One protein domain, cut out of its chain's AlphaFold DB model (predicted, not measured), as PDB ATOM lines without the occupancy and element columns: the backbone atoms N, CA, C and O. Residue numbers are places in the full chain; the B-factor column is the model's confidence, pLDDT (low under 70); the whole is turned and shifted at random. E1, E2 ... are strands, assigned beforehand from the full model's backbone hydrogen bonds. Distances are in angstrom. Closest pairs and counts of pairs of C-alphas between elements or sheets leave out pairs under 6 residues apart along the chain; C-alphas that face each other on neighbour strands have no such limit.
ATOM      1  N   GLY A 187      12.032 -16.836 -25.930       81.69
ATOM      2  CA  GLY A 187      11.689 -16.216 -27.204       81.69
ATOM      3  C   GLY A 187      11.434 -17.258 -28.283       81.69
ATOM      4  O   GLY A 187      10.463 -17.153 -29.027       81.69
ATOM      5  N   SER A 188      12.288 -18.282 -28.362       87.50
ATOM      6  CA  SER A 188      12.102 -19.384 -29.305       87.50
ATOM      7  C   SER A 188      12.781 -20.670 -28.847       87.50
ATOM      8  O   SER A 188      13.742 -20.646 -28.075       87.50
ATOM      9  N   ILE A 189      12.273 -21.786 -29.368       90.75
ATOM     10  CA  ILE A 189      12.845 -23.124 -29.255       90.75
ATOM     11  C   ILE A 189      12.954 -23.709 -30.664       90.75
ATOM     12  O   ILE A 189      11.995 -23.652 -31.432       90.75
ATOM     13  N   TYR A 190      14.125 -24.216 -31.042       90.00
ATOM     14  CA  TYR A 190      14.350 -24.688 -32.408       90.00
ATOM     15  C   TYR A 190      15.447 -25.755 -32.491       90.00
ATOM     16  O   TYR A 190      16.293 -25.884 -31.608       90.00
ATOM     17  N   ARG A 191      15.424 -26.534 -33.576       89.69
ATOM     18  CA  ARG A 191      16.479 -27.490 -33.929       89.69
ATOM     19  C   ARG A 191      17.533 -26.781 -34.778       89.69
ATOM     20  O   ARG A 191      17.194 -26.094 -35.736       89.69
ATOM     21  N   ILE A 192      18.802 -26.977 -34.441       86.62
ATOM     22  CA  ILE A 192      19.944 -26.526 -35.234       86.62
ATOM     23  C   ILE A 192      20.237 -27.568 -36.321       86.62
ATOM     24  O   ILE A 192      20.306 -28.770 -36.053       86.62
ATOM     25  N   GLY A 193      20.439 -27.091 -37.549       80.69
ATOM     26  CA  GLY A 193      20.736 -27.915 -38.721       80.69
ATOM     27  C   GLY A 193      19.540 -28.070 -39.659       80.69
ATOM     28  O   GLY A 193      18.607 -27.272 -39.626       80.69
ATOM     29  N   ASP A 194      19.587 -29.080 -40.528       78.06
ATOM     30  CA  ASP A 194      18.528 -29.343 -41.504       78.06
ATOM     31  C   ASP A 194      17.237 -29.822 -40.819       78.06
ATOM     32  O   ASP A 194      17.165 -30.933 -40.284       78.06
ATOM     33  N   THR A 195      16.222 -28.960 -40.830       78.81
ATOM     34  CA  THR A 195      14.888 -29.206 -40.269       78.81
ATOM     35  C   THR A 195      13.888 -29.714 -41.304       78.81
ATOM     36  O   THR A 195      12.776 -30.079 -40.929       78.81
ATOM     37  N   SER A 196      14.262 -29.766 -42.589       79.38
ATOM     38  CA  SER A 196      13.368 -30.201 -43.668       79.38
ATOM     39  C   SER A 196      13.149 -31.716 -43.693       79.38
ATOM     40  O   SER A 196      12.156 -32.186 -44.248       79.38
ATOM     41  N   ARG A 197      14.047 -32.478 -43.052       83.81
ATOM     42  CA  ARG A 197      13.949 -33.932 -42.899       83.81
ATOM     43  C   ARG A 197      13.677 -34.349 -41.446       83.81
ATOM     44  O   ARG A 197      14.296 -33.789 -40.525       83.81
ATOM     45  N   PRO A 198      12.832 -35.375 -41.224       83.69
ATOM     46  CA  PRO A 198      12.710 -36.009 -39.917       83.69
ATOM     47  C   PRO A 198      14.064 -36.544 -39.431       83.69
ATOM     48  O   PRO A 198      14.926 -36.930 -40.229       83.69
ATOM     49  N   ALA A 199      14.275 -36.526 -38.116       82.69
ATOM     50  CA  ALA A 199      15.479 -37.092 -37.521       82.69
ATOM     51  C   ALA A 199      15.409 -38.624 -37.572       82.69
ATOM     52  O   ALA A 199      14.364 -39.220 -37.345       82.69
ATOM     53  N   SER A 200      16.518 -39.267 -37.905       81.62
ATOM     54  CA  SER A 200      16.591 -40.722 -38.055       81.62
ATOM     55  C   SER A 200      17.374 -41.354 -36.898       81.62
ATOM     56  O   SER A 200      18.200 -40.681 -36.274       81.62
ATOM     57  N   PRO A 201      17.177 -42.648 -36.604       77.25
ATOM     58  CA  PRO A 201      18.016 -43.361 -35.652       77.25
ATOM     59  C   PRO A 201      19.511 -43.204 -35.954       77.25
ATOM     60  O   PRO A 201      19.959 -43.399 -37.081       77.25
ATOM     61  N   GLY A 202      20.294 -42.858 -34.934       75.00
ATOM     62  CA  GLY A 202      21.720 -42.560 -35.049       75.00
ATOM     63  C   GLY A 202      22.040 -41.086 -35.305       75.00
ATOM     64  O   GLY A 202      23.192 -40.699 -35.086       75.00
ATOM     65  N   ASP A 203      21.056 -40.261 -35.687       82.12
ATOM     66  CA  ASP A 203      21.261 -38.823 -35.856       82.12
ATOM     67  C   ASP A 203      21.632 -38.173 -34.518       82.12
ATOM     68  O   ASP A 203      21.030 -38.418 -33.465       82.12
ATOM     69  N   ARG A 204      22.625 -37.283 -34.587       83.12
ATOM     70  CA  ARG A 204      22.910 -36.309 -33.539       83.12
ATOM     71  C   ARG A 204      22.282 -34.989 -33.956       83.12
ATOM     72  O   ARG A 204      22.707 -34.383 -34.936       83.12
ATOM     73  N   ILE A 205      21.274 -34.562 -33.215       84.69
ATOM     74  CA  ILE A 205      20.614 -33.274 -33.402       84.69
ATOM     75  C   ILE A 205      21.035 -32.334 -32.280       84.69
ATOM     76  O   ILE A 205      21.388 -32.772 -31.191       84.69
ATOM     77  N   GLU A 206      21.017 -31.038 -32.535       88.19
ATOM     78  CA  GLU A 206      21.212 -30.035 -31.496       88.19
ATOM     79  C   GLU A 206      19.951 -29.187 -31.428       88.19
ATOM     80  O   GLU A 206      19.356 -28.845 -32.451       88.19
ATOM     81  N   VAL A 207      19.518 -28.895 -30.214       88.25
ATOM     82  CA  VAL A 207      18.375 -28.028 -29.945       88.25
ATOM     83  C   VAL A 207      18.862 -26.781 -29.240       88.25
ATOM     84  O   VAL A 207      19.807 -26.835 -28.452       88.25
ATOM     85  N   ALA A 208      18.211 -25.663 -29.523       89.38
ATOM     86  CA  ALA A 208      18.555 -24.376 -28.962       89.38
ATOM     87  C   ALA A 208      17.322 -23.650 -28.438       89.38
ATOM     88  O   ALA A 208      16.215 -23.780 -28.966       89.38
ATOM     89  N   VAL A 209      17.550 -22.880 -27.380       88.62
ATOM     90  CA  VAL A 209      16.571 -22.003 -26.749       88.62
ATOM     91  C   VAL A 209      17.168 -20.607 -26.673       88.62
ATOM     92  O   VAL A 209      18.292 -20.439 -26.200       88.62
ATOM     93  N   THR A 210      16.418 -19.606 -27.126       84.31
ATOM     94  CA  THR A 210      16.764 -18.185 -26.975       84.31
ATOM     95  C   THR A 210      15.773 -17.501 -26.050       84.31
ATOM     96  O   THR A 210      14.607 -17.895 -25.961       84.31
ATOM     97  N   THR A 211      16.217 -16.457 -25.361       78.81
ATOM     98  CA  THR A 211      15.339 -15.573 -24.593       78.81
ATOM     99  C   THR A 211      14.723 -14.507 -25.495       78.81
ATOM    100  O   THR A 211      15.309 -14.106 -26.500       78.81
ATOM    101  N   ALA A 212      13.523 -14.040 -25.149       76.00
ATOM    102  CA  ALA A 212      12.906 -12.901 -25.832       76.00
ATOM    103  C   ALA A 212      13.636 -11.591 -25.487       76.00
ATOM    104  O   ALA A 212      13.705 -10.659 -26.287       76.00
ATOM    105  N   GLU A 213      14.181 -11.527 -24.276       71.00
ATOM    106  CA  GLU A 213      14.975 -10.421 -23.775       71.00
ATOM    107  C   GLU A 213      16.464 -10.649 -24.110       71.00
ATOM    108  O   GLU A 213      16.944 -11.778 -24.009       71.00
ATOM    109  N   PRO A 214      17.228  -9.611 -24.505       59.31
ATOM    110  CA  PRO A 214      18.660  -9.764 -24.733       59.31
ATOM    111  C   PRO A 214      19.341 -10.159 -23.419       59.31
ATOM    112  O   PRO A 214      19.211  -9.443 -22.429       59.31
ATOM    113  N   MET A 215      20.065 -11.274 -23.414       56.50
ATOM    114  CA  MET A 215      20.890 -11.706 -22.287       56.50
ATOM    115  C   MET A 215      22.338 -11.286 -22.536       56.50
ATOM    116  O   MET A 215      22.888 -11.567 -23.600       56.50
ATOM    117  N   ASP A 216      22.958 -10.596 -21.580       53.38
ATOM    118  CA  ASP A 216      24.401 -10.375 -21.592       53.38
ATOM    119  C   ASP A 216      25.086 -11.637 -21.060       53.38
ATOM    120  O   ASP A 216      24.832 -12.034 -19.920       53.38
ATOM    121  N   PRO A 217      25.969 -12.264 -21.840       45.50
ATOM    122  CA  PRO A 217      26.707 -13.428 -21.383       45.50
ATOM    123  C   PRO A 217      27.651 -13.183 -20.194       45.50
ATOM    124  O   PRO A 217      28.118 -14.145 -19.597       45.50
ATOM    125  N   ALA A 218      27.914 -11.927 -19.819       44.09
ATOM    126  CA  ALA A 218      28.622 -11.559 -18.592       44.09
ATOM    127  C   ALA A 218      27.712 -11.498 -17.346       44.09
ATOM    128  O   ALA A 218      28.175 -11.138 -16.266       44.09
ATOM    129  N   SER A 219      26.424 -11.854 -17.440       49.19
ATOM    130  CA  SER A 219      25.499 -11.876 -16.293       49.19
ATOM    131  C   SER A 219      25.804 -12.975 -15.258       49.19
ATOM    132  O   SER A 219      24.969 -13.261 -14.403       49.19
ATOM    133  N   GLU A 220      26.964 -13.630 -15.340       47.59
ATOM    134  CA  GLU A 220      27.329 -14.799 -14.537       47.59
ATOM    135  C   GLU A 220      27.756 -14.486 -13.090       47.59
ATOM    136  O   GLU A 220      27.873 -15.415 -12.288       47.59
ATOM    137  N   ASP A 221      27.938 -13.215 -12.723       49.56
ATOM    138  CA  ASP A 221      28.833 -12.866 -11.607       49.56
ATOM    139  C   ASP A 221      28.166 -12.411 -10.296       49.56
ATOM    140  O   ASP A 221      28.859 -11.983  -9.370       49.56
ATOM    141  N   TYR A 222      26.842 -12.518 -10.145       50.72
ATOM    142  CA  TYR A 222      26.194 -12.142  -8.879       50.72
ATOM    143  C   TYR A 222      25.901 -13.359  -8.000       50.72
ATOM    144  O   TYR A 222      25.073 -14.202  -8.340       50.72
ATOM    145  N   GLU A 223      26.554 -13.432  -6.838       53.38
ATOM    146  CA  GLU A 223      26.238 -14.398  -5.782       53.38
ATOM    147  C   GLU A 223      25.161 -13.832  -4.842       53.38
ATOM    148  O   GLU A 223      25.318 -12.769  -4.245       53.38
ATOM    149  N   PHE A 224      24.066 -14.560  -4.662       51.97
ATOM    150  CA  PHE A 224      23.143 -14.383  -3.555       51.97
ATOM    151  C   PHE A 224      23.671 -15.126  -2.340       51.97
ATOM    152  O   PHE A 224      23.892 -16.327  -2.406       51.97
ATOM    153  N   VAL A 225      23.754 -14.449  -1.200       49.72
ATOM    154  CA  VAL A 225      23.849 -15.138   0.089       49.72
ATOM    155  C   VAL A 225      22.426 -15.394   0.593       49.72
ATOM    156  O   VAL A 225      21.640 -14.453   0.761       49.72
ATOM    157  N   THR A 226      22.060 -16.658   0.767       49.81
ATOM    158  CA  THR A 226      20.777 -17.100   1.339       49.81
ATOM    159  C   THR A 226      20.752 -16.899   2.858       49.81
ATOM    160  O   THR A 226      21.761 -16.548   3.479       49.81
ATOM    161  N   SER A 227      19.588 -17.091   3.486       49.09
ATOM    162  CA  SER A 227      19.452 -17.030   4.952       49.09
ATOM    163  C   SER A 227      20.321 -18.060   5.681       49.09
ATOM    164  O   SER A 227      20.787 -17.786   6.784       49.09
ATOM    165  N   ASP A 228      20.611 -19.192   5.040       55.28
ATOM    166  CA  ASP A 228      21.525 -20.234   5.516       55.28
ATOM    167  C   ASP A 228      22.974 -20.057   5.019       55.28
ATOM    168  O   ASP A 228      23.768 -20.991   5.064       55.28
ATOM    169  N   GLN A 229      23.336 -18.850   4.569       56.78
ATOM    170  CA  GLN A 229      24.677 -18.476   4.101       56.78
ATOM    171  C   GLN A 229      25.197 -19.241   2.870       56.78
ATOM    172  O   GLN A 229      26.376 -19.118   2.524       56.78
ATOM    173  N   ARG A 230      24.342 -19.984   2.158       58.53
ATOM    174  CA  ARG A 230      24.710 -20.545   0.854       58.53
ATOM    175  C   ARG A 230      24.857 -19.425  -0.160       58.53
ATOM    176  O   ARG A 230      24.122 -18.441  -0.146       58.53
ATOM    177  N   ARG A 231      25.822 -19.599  -1.055       61.88
ATOM    178  CA  ARG A 231      26.054 -18.712  -2.191       61.88
ATOM    179  C   ARG A 231      25.375 -19.320  -3.407       61.88
ATOM    180  O   ARG A 231      25.835 -20.345  -3.897       61.88
ATOM    181  N   LEU A 232      24.275 -18.726  -3.850       58.56
ATOM    182  CA  LEU A 232      23.587 -19.107  -5.086       58.56
ATOM    183  C   LEU A 232      23.987 -18.139  -6.186       58.56
ATOM    184  O   LEU A 232      24.088 -16.945  -5.926       58.56
ATOM    185  N   ARG A 233      24.192 -18.599  -7.414       62.66
ATOM    186  CA  ARG A 233      24.523 -17.683  -8.511       62.66
ATOM    187  C   ARG A 233      23.242 -17.186  -9.172       62.66
ATOM    188  O   ARG A 233      22.308 -17.951  -9.393       62.66
ATOM    189  N   ASN A 234      23.193 -15.903  -9.528       65.12
ATOM    190  CA  ASN A 234      22.122 -15.321 -10.343       65.12
ATOM    191  C   ASN A 234      22.293 -15.717 -11.809       65.12
ATOM    192  O   ASN A 234      22.558 -14.883 -12.669       65.12
ATOM    193  N   ARG A 235      22.183 -17.018 -12.073       72.44
ATOM    194  CA  ARG A 235      22.319 -17.607 -13.398       72.44
ATOM    195  C   ARG A 235      20.976 -18.120 -13.888       72.44
ATOM    196  O   ARG A 235      20.215 -18.734 -13.139       72.44
ATOM    197  N   LEU A 236      20.715 -17.852 -15.162       76.75
ATOM    198  CA  LEU A 236      19.573 -18.382 -15.883       76.75
ATOM    199  C   LEU A 236      19.967 -19.686 -16.567       76.75
ATOM    200  O   LEU A 236      20.983 -19.752 -17.260       76.75
ATOM    201  N   PHE A 237      19.125 -20.693 -16.405       83.38
ATOM    202  CA  PHE A 237      19.262 -21.980 -17.057       83.38
ATOM    203  C   PHE A 237      17.982 -22.340 -17.802       83.38
ATOM    204  O   PHE A 237      16.907 -21.793 -17.544       83.38
ATOM    205  N   VAL A 238      18.109 -23.321 -18.684       86.19
ATOM    206  CA  VAL A 238      17.003 -24.024 -19.315       86.19
ATOM    207  C   VAL A 238      16.992 -25.453 -18.800       86.19
ATOM    208  O   VAL A 238      17.988 -26.173 -18.891       86.19
ATOM    209  N   ARG A 239      15.853 -25.880 -18.267       89.00
ATOM    210  CA  ARG A 239      15.567 -27.289 -18.029       89.00
ATOM    211  C   ARG A 239      14.871 -27.852 -19.262       89.00
ATOM    212  O   ARG A 239      13.833 -27.338 -19.678       89.00
ATOM    213  N   TYR A 240      15.476 -28.882 -19.841       86.62
ATOM    214  CA  TYR A 240      14.954 -29.583 -21.005       86.62
ATOM    215  C   TYR A 240      14.268 -30.868 -20.557       86.62
ATOM    216  O   TYR A 240      14.871 -31.686 -19.868       86.62
ATOM    217  N   THR A 241      13.031 -31.064 -20.993       86.62
ATOM    218  CA  THR A 241      12.270 -32.294 -20.771       86.62
ATOM    219  C   THR A 241      11.956 -32.917 -22.118       86.62
ATOM    220  O   THR A 241      11.538 -32.221 -23.042       86.62
ATOM    221  N   PHE A 242      12.124 -34.230 -22.235       83.88
ATOM    222  CA  PHE A 242      11.865 -34.953 -23.474       83.88
ATOM    223  C   PHE A 242      10.802 -36.021 -23.270       83.88
ATOM    224  O   PHE A 242      10.930 -36.877 -22.396       83.88
ATOM    225  N   SER A 243       9.788 -35.991 -24.128       82.69
ATOM    226  CA  SER A 243       8.678 -36.937 -24.144       82.69
ATOM    227  C   SER A 243       8.633 -37.621 -25.515       82.69
ATOM    228  O   SER A 243       8.033 -37.078 -26.447       82.69
ATOM    229  N   PRO A 244       9.308 -38.773 -25.684       76.31
ATOM    230  CA  PRO A 244       9.238 -39.539 -26.925       76.31
ATOM    231  C   PRO A 244       7.836 -40.128 -27.136       76.31
ATOM    232  O   PRO A 244       7.200 -40.574 -26.177       76.31
ATOM    233  N   THR A 245       7.360 -40.190 -28.384       72.00
ATOM    234  CA  THR A 245       6.187 -41.011 -28.718       72.00
ATOM    235  C   THR A 245       6.541 -42.502 -28.693       72.00
ATOM    236  O   THR A 245       7.714 -42.885 -28.678       72.00
ATOM    237  N   ASN A 246       5.515 -43.363 -28.630       59.75
ATOM    238  CA  ASN A 246       5.659 -44.819 -28.554       59.75
ATOM    239  C   ASN A 246       6.665 -45.304 -29.618       59.75
ATOM    240  O   ASN A 246       6.336 -45.247 -30.796       59.75
ATOM    241  N   LEU A 247       7.838 -45.792 -29.175       60.06
ATOM    242  CA  LEU A 247       8.978 -46.379 -29.923       60.06
ATOM    243  C   LEU A 247      10.250 -45.517 -30.027       60.06
ATOM    244  O   LEU A 247      11.332 -46.090 -30.169       60.06
ATOM    245  N   ALA A 248      10.180 -44.197 -29.863       62.06
ATOM    246  CA  ALA A 248      11.378 -43.361 -29.886       62.06
ATOM    247  C   ALA A 248      12.199 -43.512 -28.593       62.06
ATOM    248  O   ALA A 248      11.657 -43.518 -27.485       62.06
ATOM    249  N   ARG A 249      13.526 -43.629 -28.713       67.06
ATOM    250  CA  ARG A 249      14.453 -43.606 -27.573       67.06
ATOM    251  C   ARG A 249      15.489 -42.503 -27.757       67.06
ATOM    252  O   ARG A 249      15.922 -42.224 -28.871       67.06
ATOM    253  N   LEU A 250      15.866 -41.887 -26.642       69.56
ATOM    254  CA  LEU A 250      16.938 -40.900 -26.553       69.56
ATOM    255  C   LEU A 250      18.075 -41.492 -25.717       69.56
ATOM    256  O   LEU A 250      17.816 -42.078 -24.664       69.56
ATOM    257  N   ASP A 251      19.318 -41.346 -26.170       67.06
ATOM    258  CA  ASP A 251      20.484 -41.879 -25.454       67.06
ATOM    259  C   ASP A 251      20.963 -40.936 -24.336       67.06
ATOM    260  O   ASP A 251      21.411 -39.823 -24.595       67.06
ATOM    261  N   GLY A 252      21.010 -41.423 -23.094       58.19
ATOM    262  CA  GLY A 252      21.720 -40.771 -21.984       58.19
ATOM    263  C   GLY A 252      20.865 -39.891 -21.060       58.19
ATOM    264  O   GLY A 252      19.684 -39.653 -21.298       58.19
ATOM    265  N   ASN A 253      21.487 -39.411 -19.974       54.41
ATOM    266  CA  ASN A 253      20.891 -38.490 -18.994       54.41
ATOM    267  C   ASN A 253      20.776 -37.078 -19.591       54.41
ATOM    268  O   ASN A 253      21.565 -36.189 -19.279       54.41
ATOM    269  N   MET A 254      19.818 -36.881 -20.495       59.91
ATOM    270  CA  MET A 254      19.635 -35.609 -21.203       59.91
ATOM    271  C   MET A 254      18.676 -34.624 -20.509       59.91
ATOM    272  O   MET A 254      18.537 -33.504 -20.988       59.91
ATOM    273  N   GLY A 255      18.021 -35.010 -19.403       52.94
ATOM    274  CA  GLY A 255      16.906 -34.239 -18.821       52.94
ATOM    275  C   GLY A 255      17.112 -33.627 -17.430       52.94
ATOM    276  O   GLY A 255      16.411 -32.683 -17.080       52.94
ATOM    277  N   ASP A 256      18.065 -34.112 -16.627       59.53
ATOM    278  CA  ASP A 256      18.066 -33.744 -15.198       59.53
ATOM    279  C   ASP A 256      18.877 -32.478 -14.881       59.53
ATOM    280  O   ASP A 256      18.544 -31.741 -13.947       59.53
ATOM    281  N   ASN A 257      19.912 -32.188 -15.677       71.12
ATOM    282  CA  ASN A 257      20.812 -31.061 -15.435       71.12
ATOM    283  C   ASN A 257      20.389 -29.823 -16.245       71.12
ATOM    284  O   ASN A 257      20.465 -29.858 -17.480       71.12
ATOM    285  N   PRO A 258      20.001 -28.715 -15.579       79.00
ATOM    286  CA  PRO A 258      19.731 -27.446 -16.245       79.00
ATOM    287  C   PRO A 258      20.953 -26.965 -17.036       79.00
ATOM    288  O   PRO A 258      22.076 -26.993 -16.532       79.00
ATOM    289  N   GLN A 259      20.739 -26.510 -18.268       84.31
ATOM    290  CA  GLN A 259      21.804 -25.996 -19.129       84.31
ATOM    291  C   GLN A 259      21.865 -24.469 -19.048       84.31
ATOM    292  O   GLN A 259      20.821 -23.821 -19.102       84.31
ATOM    293  N   PRO A 260      23.054 -23.863 -18.931       81.06
ATOM    294  CA  PRO A 260      23.178 -22.412 -18.920       81.06
ATOM    295  C   PRO A 260      22.943 -21.822 -20.318       81.06
ATOM    296  O   PRO A 260      23.104 -22.500 -21.337       81.06
ATOM    297  N   PHE A 261      22.602 -20.536 -20.370       77.12
ATOM    298  CA  PHE A 261      22.799 -19.723 -21.574       77.12
ATOM    299  C   PHE A 261      24.285 -19.389 -21.692       77.12
ATOM    300  O   PHE A 261      24.883 -18.960 -20.706       77.12
ATOM    301  N   ALA A 262      24.893 -19.627 -22.858       71.12
ATOM    302  CA  ALA A 262      26.350 -19.635 -22.961       71.12
ATOM    303  C   ALA A 262      26.902 -18.488 -23.843       71.12
ATOM    304  O   ALA A 262      26.415 -18.288 -24.960       71.12
ATOM    305  N   PRO A 263      27.954 -17.765 -23.392       65.69
ATOM    306  CA  PRO A 263      28.577 -16.652 -24.127       65.69
ATOM    307  C   PRO A 263      29.102 -16.982 -25.513       65.69
ATOM    308  O   PRO A 263      29.205 -16.123 -26.381       65.69
ATOM    309  N   ASN A 264      29.532 -18.225 -25.677       68.62
ATOM    310  CA  ASN A 264      30.217 -18.709 -26.861       68.62
ATOM    311  C   ASN A 264      29.271 -18.894 -28.053       68.62
ATOM    312  O   ASN A 264      29.747 -19.097 -29.169       68.62
ATOM    313  N   PHE A 265      27.955 -18.822 -27.846       73.75
ATOM    314  CA  PHE A 265      26.986 -18.829 -28.929       73.75
ATOM    315  C   PHE A 265      26.637 -17.391 -29.310       73.75
ATOM    316  O   PHE A 265      26.203 -16.605 -28.475       73.75
ATOM    317  N   ALA A 266      26.833 -17.036 -30.584       69.94
ATOM    318  CA  ALA A 266      26.638 -15.667 -31.075       69.94
ATOM    319  C   ALA A 266      25.198 -15.149 -30.900       69.94
ATOM    320  O   ALA A 266      24.976 -13.945 -30.814       69.94
ATOM    321  N   ASP A 267      24.226 -16.058 -30.849       71.81
ATOM    322  CA  ASP A 267      22.813 -15.787 -30.584       71.81
ATOM    323  C   ASP A 267      22.459 -15.822 -29.086       71.81
ATOM    324  O   ASP A 267      21.295 -15.654 -28.728       71.81
ATOM    325  N   GLY A 268      23.446 -16.053 -28.212       71.19
ATOM    326  CA  GLY A 268      23.280 -16.121 -26.763       71.19
ATOM    327  C   GLY A 268      22.376 -17.261 -26.298       71.19
ATOM    328  O   GLY A 268      21.777 -17.137 -25.236       71.19
ATOM    329  N   SER A 269      22.219 -18.331 -27.088       81.44
ATOM    330  CA  SER A 269      21.302 -19.436 -26.779       81.44
ATOM    331  C   SER A 269      21.831 -20.379 -25.699       81.44
ATOM    332  O   SER A 269      23.028 -20.476 -25.433       81.44
ATOM    333  N   SER A 270      20.913 -21.118 -25.079       85.94
ATOM    334  CA  SER A 270      21.241 -22.379 -24.415       85.94
ATOM    335  C   SER A 270      21.079 -23.504 -25.430       85.94
ATOM    336  O   SER A 270      20.108 -23.501 -26.193       85.94
ATOM    337  N   ARG A 271      22.033 -24.437 -25.480       87.88
ATOM    338  CA  ARG A 271      22.052 -25.515 -26.473       87.88
ATOM    339  C   ARG A 271      22.268 -26.867 -25.820       87.88
ATOM    340  O   ARG A 271      23.061 -26.988 -24.889       87.88
ATOM    341  N   LEU A 272      21.594 -27.885 -26.344       87.19
ATOM    342  CA  LEU A 272      21.711 -29.261 -25.874       87.19
ATOM    343  C   LEU A 272      21.858 -30.212 -27.074       87.19
ATOM    344  O   LEU A 272      20.951 -30.299 -27.905       87.19
ATOM    345  N   PRO A 273      22.983 -30.933 -27.211       86.50
ATOM    346  CA  PRO A 273      23.094 -32.001 -28.193       86.50
ATOM    347  C   PRO A 273      22.314 -33.240 -27.735       86.50
ATOM    348  O   PRO A 273      22.448 -33.683 -26.599       86.50
ATOM    349  N   ILE A 274      21.563 -33.834 -28.658       83.44
ATOM    350  CA  ILE A 274      20.712 -35.004 -28.455       83.44
ATOM    351  C   ILE A 274      21.071 -36.067 -29.486       83.44
ATOM    352  O   ILE A 274      21.308 -35.763 -30.655       83.44
ATOM    353  N   ARG A 275      21.091 -37.331 -29.068       83.19
ATOM    354  CA  ARG A 275      21.220 -38.474 -29.972       83.19
ATOM    355  C   ARG A 275      19.921 -39.273 -30.008       83.19
ATOM    356  O   ARG A 275      19.413 -39.659 -28.956       83.19
ATOM    357  N   ILE A 276      19.414 -39.504 -31.218       78.94
ATOM    358  CA  ILE A 276      18.239 -40.344 -31.462       78.94
ATOM    359  C   ILE A 276      18.690 -41.799 -31.549       78.94
ATOM    360  O   ILE A 276      19.588 -42.130 -32.326       78.94
ATOM    361  N   SER A 277      18.064 -42.677 -30.774       72.56
ATOM    362  CA  SER A 277      18.376 -44.106 -30.751       72.56
ATOM    363  C   SER A 277      17.328 -44.888 -31.530       72.56
ATOM    364  O   SER A 277      16.143 -44.553 -31.516       72.56
ATOM    365  N   ALA A 278      17.753 -45.976 -32.170       63.06
ATOM    366  CA  ALA A 278      16.811 -46.912 -32.770       63.06
ATOM    367  C   ALA A 278      15.954 -47.578 -31.676       63.06
ATOM    368  O   ALA A 278      16.479 -47.886 -30.596       63.06
ATOM    369  N   PRO A 279      14.668 -47.874 -31.938       59.50
ATOM    370  CA  PRO A 279      13.939 -48.834 -31.123       59.50
ATOM    371  C   PRO A 279      14.718 -50.154 -31.127       59.50
ATOM    372  O   PRO A 279      14.966 -50.741 -32.180       59.50
ATOM    373  N   SER A 280      15.160 -50.607 -29.951       49.31
ATOM    374  CA  SER A 280      15.855 -51.890 -29.843       49.31
ATOM    375  C   SER A 280      14.898 -53.001 -30.292       49.31
ATOM    376  O   SER A 280      13.777 -53.050 -29.773       49.31
ATOM    377  N   PRO A 319       2.823 -41.397 -36.843       61.78
ATOM    378  CA  PRO A 319       4.014 -40.567 -36.985       61.78
ATOM    379  C   PRO A 319       4.794 -40.545 -35.668       61.78
ATOM    380  O   PRO A 319       4.245 -40.238 -34.606       61.78
ATOM    381  N   GLN A 320       6.069 -40.919 -35.739       79.62
ATOM    382  CA  GLN A 320       6.957 -40.909 -34.587       79.62
ATOM    383  C   GLN A 320       7.520 -39.504 -34.395       79.62
ATOM    384  O   GLN A 320       7.866 -38.821 -35.358       79.62
ATOM    385  N   SER A 321       7.608 -39.061 -33.147       82.38
ATOM    386  CA  SER A 321       8.183 -37.767 -32.827       82.38
ATOM    387  C   SER A 321       8.750 -37.750 -31.412       82.38
ATOM    388  O   SER A 321       8.455 -38.604 -30.571       82.38
ATOM    389  N   VAL A 322       9.609 -36.775 -31.153       84.19
ATOM    390  CA  VAL A 322      10.043 -36.428 -29.804       84.19
ATOM    391  C   VAL A 322       9.543 -35.031 -29.517       84.19
ATOM    392  O   VAL A 322       9.973 -34.075 -30.162       84.19
ATOM    393  N   VAL A 323       8.680 -34.906 -28.511       86.69
ATOM    394  CA  VAL A 323       8.315 -33.593 -27.993       86.69
ATOM    395  C   VAL A 323       9.383 -33.181 -26.994       86.69
ATOM    396  O   VAL A 323       9.526 -33.775 -25.925       86.69
ATOM    397  N   MET A 324      10.149 -32.162 -27.356       88.12
ATOM    398  CA  MET A 324      11.022 -31.463 -26.428       88.12
ATOM    399  C   MET A 324      10.249 -30.316 -25.796       88.12
ATOM    400  O   MET A 324       9.637 -29.532 -26.508       88.12
ATOM    401  N   SER A 325      10.361 -30.158 -24.487       90.19
ATOM    402  CA  SER A 325       9.886 -28.990 -23.757       90.19
ATOM    403  C   SER A 325      11.052 -28.293 -23.071       90.19
ATOM    404  O   SER A 325      11.960 -28.947 -22.560       90.19
ATOM    405  N   ALA A 326      11.021 -26.968 -23.048       90.12
ATOM    406  CA  ALA A 326      11.987 -26.128 -22.361       90.12
ATOM    407  C   ALA A 326      11.273 -25.246 -21.337       90.12
ATOM    408  O   ALA A 326      10.225 -24.667 -21.632       90.12
ATOM    409  N   GLN A 327      11.869 -25.121 -20.155       90.50
ATOM    410  CA  GLN A 327      11.418 -24.225 -19.097       90.50
ATOM    411  C   GLN A 327      12.614 -23.490 -18.495       90.50
ATOM    412  O   GLN A 327      13.697 -24.061 -18.355       90.50
ATOM    413  N   LEU A 328      12.430 -22.221 -18.133       85.56
ATOM    414  CA  LEU A 328      13.476 -21.458 -17.465       85.56
ATOM    415  C   LEU A 328      13.628 -21.895 -16.005       85.56
ATOM    416  O   LEU A 328      12.665 -22.256 -15.326       85.56
ATOM    417  N   TYR A 329      14.860 -21.824 -15.514       83.12
ATOM    418  CA  TYR A 329      15.234 -22.200 -14.157       83.12
ATOM    419  C   TYR A 329      16.284 -21.230 -13.608       83.12
ATOM    420  O   TYR A 329      17.193 -20.817 -14.329       83.12
ATOM    421  N   THR A 330      16.192 -20.897 -12.321       76.31
ATOM    422  CA  THR A 330      17.310 -20.306 -11.569       76.31
ATOM    423  C   THR A 330      17.552 -21.101 -10.289       76.31
ATOM    424  O   THR A 330      16.627 -21.693  -9.731       76.31
ATOM    425  N   GLU A 331      18.783 -21.084  -9.778       72.50
ATOM    426  CA  GLU A 331      19.119 -21.738  -8.502       72.50
ATOM    427  C   GLU A 331      18.374 -21.118  -7.305       72.50
ATOM    428  O   GLU A 331      18.137 -21.796  -6.308       72.50
ATOM    429  N   SER A 332      18.002 -19.835  -7.395       64.38
ATOM    430  CA  SER A 332      17.365 -19.082  -6.307       64.38
ATOM    431  C   SER A 332      15.844 -19.200  -6.285       64.38
ATOM    432  O   SER A 332      15.254 -19.219  -5.206       64.38
ATOM    433  N   THR A 333      15.193 -19.281  -7.448       66.88
ATOM    434  CA  THR A 333      13.724 -19.330  -7.542       66.88
ATOM    435  C   THR A 333      13.179 -20.677  -7.995       66.88
ATOM    436  O   THR A 333      11.970 -20.880  -7.929       66.88
ATOM    437  N   GLY A 334      14.035 -21.589  -8.459       76.69
ATOM    438  CA  GLY A 334      13.618 -22.833  -9.096       76.69
ATOM    439  C   GLY A 334      13.088 -22.614 -10.515       76.69
ATOM    440  O   GLY A 334      13.446 -21.642 -11.186       76.69
ATOM    441  N   GLU A 335      12.243 -23.539 -10.970       82.88
ATOM    442  CA  GLU A 335      11.563 -23.467 -12.267       82.88
ATOM    443  C   GLU A 335      10.545 -22.323 -12.302       82.88
ATOM    444  O   GLU A 335       9.839 -22.056 -11.327       82.88
ATOM    445  N   GLY A 336      10.426 -21.663 -13.449       78.00
ATOM    446  CA  GLY A 336       9.398 -20.656 -13.651       78.00
ATOM    447  C   GLY A 336       9.266 -20.224 -15.104       78.00
ATOM    448  O   GLY A 336      10.060 -20.594 -15.965       78.00
ATOM    449  N   GLY A 337       8.250 -19.408 -15.360       77.69
ATOM    450  CA  GLY A 337       7.933 -18.924 -16.698       77.69
ATOM    451  C   GLY A 337       7.133 -19.930 -17.522       77.69
ATOM    452  O   GLY A 337       6.641 -20.940 -17.015       77.69
ATOM    453  N   GLU A 338       6.964 -19.598 -18.796       82.88
ATOM    454  CA  GLU A 338       6.238 -20.422 -19.760       82.88
ATOM    455  C   GLU A 338       7.055 -21.656 -20.158       82.88
ATOM    456  O   GLU A 338       8.286 -21.615 -20.224       82.88
ATOM    457  N   ILE A 339       6.346 -22.749 -20.444       89.75
ATOM    458  CA  ILE A 339       6.924 -23.947 -21.052       89.75
ATOM    459  C   ILE A 339       6.676 -23.851 -22.551       89.75
ATOM    460  O   ILE A 339       5.525 -23.755 -22.980       89.75
ATOM    461  N   LEU A 340       7.746 -23.890 -23.341       91.19
ATOM    462  CA  LEU A 340       7.649 -23.978 -24.797       91.19
ATOM    463  C   LEU A 340       8.056 -25.368 -25.253       91.19
ATOM    464  O   LEU A 340       9.018 -25.935 -24.735       91.19
ATOM    465  N   SER A 341       7.346 -25.887 -26.252       91.31
ATOM    466  CA  SER A 341       7.608 -27.208 -26.810       91.31
ATOM    467  C   SER A 341       7.967 -27.145 -28.291       91.31
ATOM    468  O   SER A 341       7.434 -26.330 -29.041       91.31
ATOM    469  N   LEU A 342       8.863 -28.037 -28.703       89.62
ATOM    470  CA  LEU A 342       9.249 -28.303 -30.079       89.62
ATOM    471  C   LEU A 342       8.952 -29.768 -30.382       89.62
ATOM    472  O   LEU A 342       9.474 -30.656 -29.708       89.62
ATOM    473  N   ASP A 343       8.147 -30.009 -31.410       88.81
ATOM    474  CA  ASP A 343       7.934 -31.351 -31.942       88.81
ATOM    475  C   ASP A 343       9.028 -31.678 -32.964       88.81
ATOM    476  O   ASP A 343       9.256 -30.923 -33.913       88.81
ATOM    477  N   ILE A 344       9.743 -32.777 -32.743       86.00
ATOM    478  CA  ILE A 344      10.835 -33.229 -33.604       86.00
ATOM    479  C   ILE A 344      10.370 -34.507 -34.299       86.00
ATOM    480  O   ILE A 344      10.369 -35.564 -33.663       86.00
ATOM    481  N   PRO A 345       9.976 -34.444 -35.584       85.81
ATOM    482  CA  PRO A 345       9.511 -35.621 -36.304       85.81
ATOM    483  C   PRO A 345      10.653 -36.621 -36.483       85.81
ATOM    484  O   PRO A 345      11.803 -36.226 -36.715       85.81
ATOM    485  N   LEU A 346      10.322 -37.908 -36.407       81.25
ATOM    486  CA  LEU A 346      11.243 -39.020 -36.608       81.25
ATOM    487  C   LEU A 346      10.871 -39.855 -37.839       81.25
ATOM    488  O   LEU A 346       9.693 -39.964 -38.182       81.25
TER     489      LEU A 346
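Overview. This is residues 187 to 280 and 319 to 346 of the 347 residues of an uncharacterized protein of Asticcacaulis excentricus (strain ATCC 15261 / DSM 4724 / KCTC 12464 / NCIMB 9791 / VKM B-1370 / CB 48) (UniProt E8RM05). Two strongly twisted sheets of three strands, E5 E7 E8 and E1 E2 E6, lie face to face as a sandwich, and the small hairpin E3 and E4 lies away from it, beyond one end. The long stretch of residues 245 to 269 passes from the one sheet to the other, pairing briefly with E5 and with E6. The printed part has 122 residues with eight named strands, E1 to E8 in order along the chain, and no named helix; the class is all strand, and each sheet is antiparallel. The whole is only just compact, close to loose, with a radius of gyration of the C-alphas of 16.0 A, and elongated, spanning 49 by 30 by 22 A.

Along the chain. E5 is residues 236 to 244, 26.0 A from first to last C-alpha. E7 is residues 320 to 330, 32.6 A, and E8 is residues 334 to 346, 32.0 A, ending at C-alpha 346 at (11.243, -39.020, -36.608). E1 is residues 187 to 192, 15.5 A, beginning at C-alpha 187 at (11.689, -16.216, -27.204). E2 is residues 204 to 211, 23.8 A, and E6 is residues 270 to 277, 22.8 A. E3 is residues 223 to 225, with C-alpha 225 at (23.849, -15.138, 0.089), and E4 is residues 231 to 233.

Arrangement. In the sheet E5 E7 E8, N 239 and O 327 of E5 and E7 are 2.8 A apart, within hydrogen-bond range. E7 and E8 form a hairpin, with N 342 and O 324 at 2.8 A. E8 bends by 82 degrees at residue 337. In the sheet E1 E2 E6, E1 and E2 form a hairpin, with N 208 and O 190 at 2.8 A, and E2 and E6 have N 205 and O 274 at 2.8 A. The two sheets make a sandwich, face to face, their facing parts 8.6 A centre to centre and their strands at 32 degrees. Between the sheets, the closest C-alphas of E1 and E8 are those of Ile 189 and Leu 342, 6.4 A apart, and those of E5 and E6 are Val 238 and Ser 270, 6.8 A apart. Residues 259 to 260 pair with 237 to 238 of E5, and residues 249 to 250 with 276 to 277 of E6, both antiparallel. In the hairpin E3 and E4, N 224 and O 232 are 2.7 A apart. E4 runs on into E5 across a break of 2 residues, at 69 degrees.

Size, cuts and confidence. The two C-alphas farthest apart are those of Arg 197 and Ser 227, 51.0 A. Residues 281 to 318 are not printed, and C-alphas 280 and 319 are 17.9 A apart across the cut. The links E1 to E2, E2 to E3 and E5 to E6 are long. The mean pLDDT of the printed part is 74.1, with 41 residues under 70, among them residues 214 to 234 and 246 to 256.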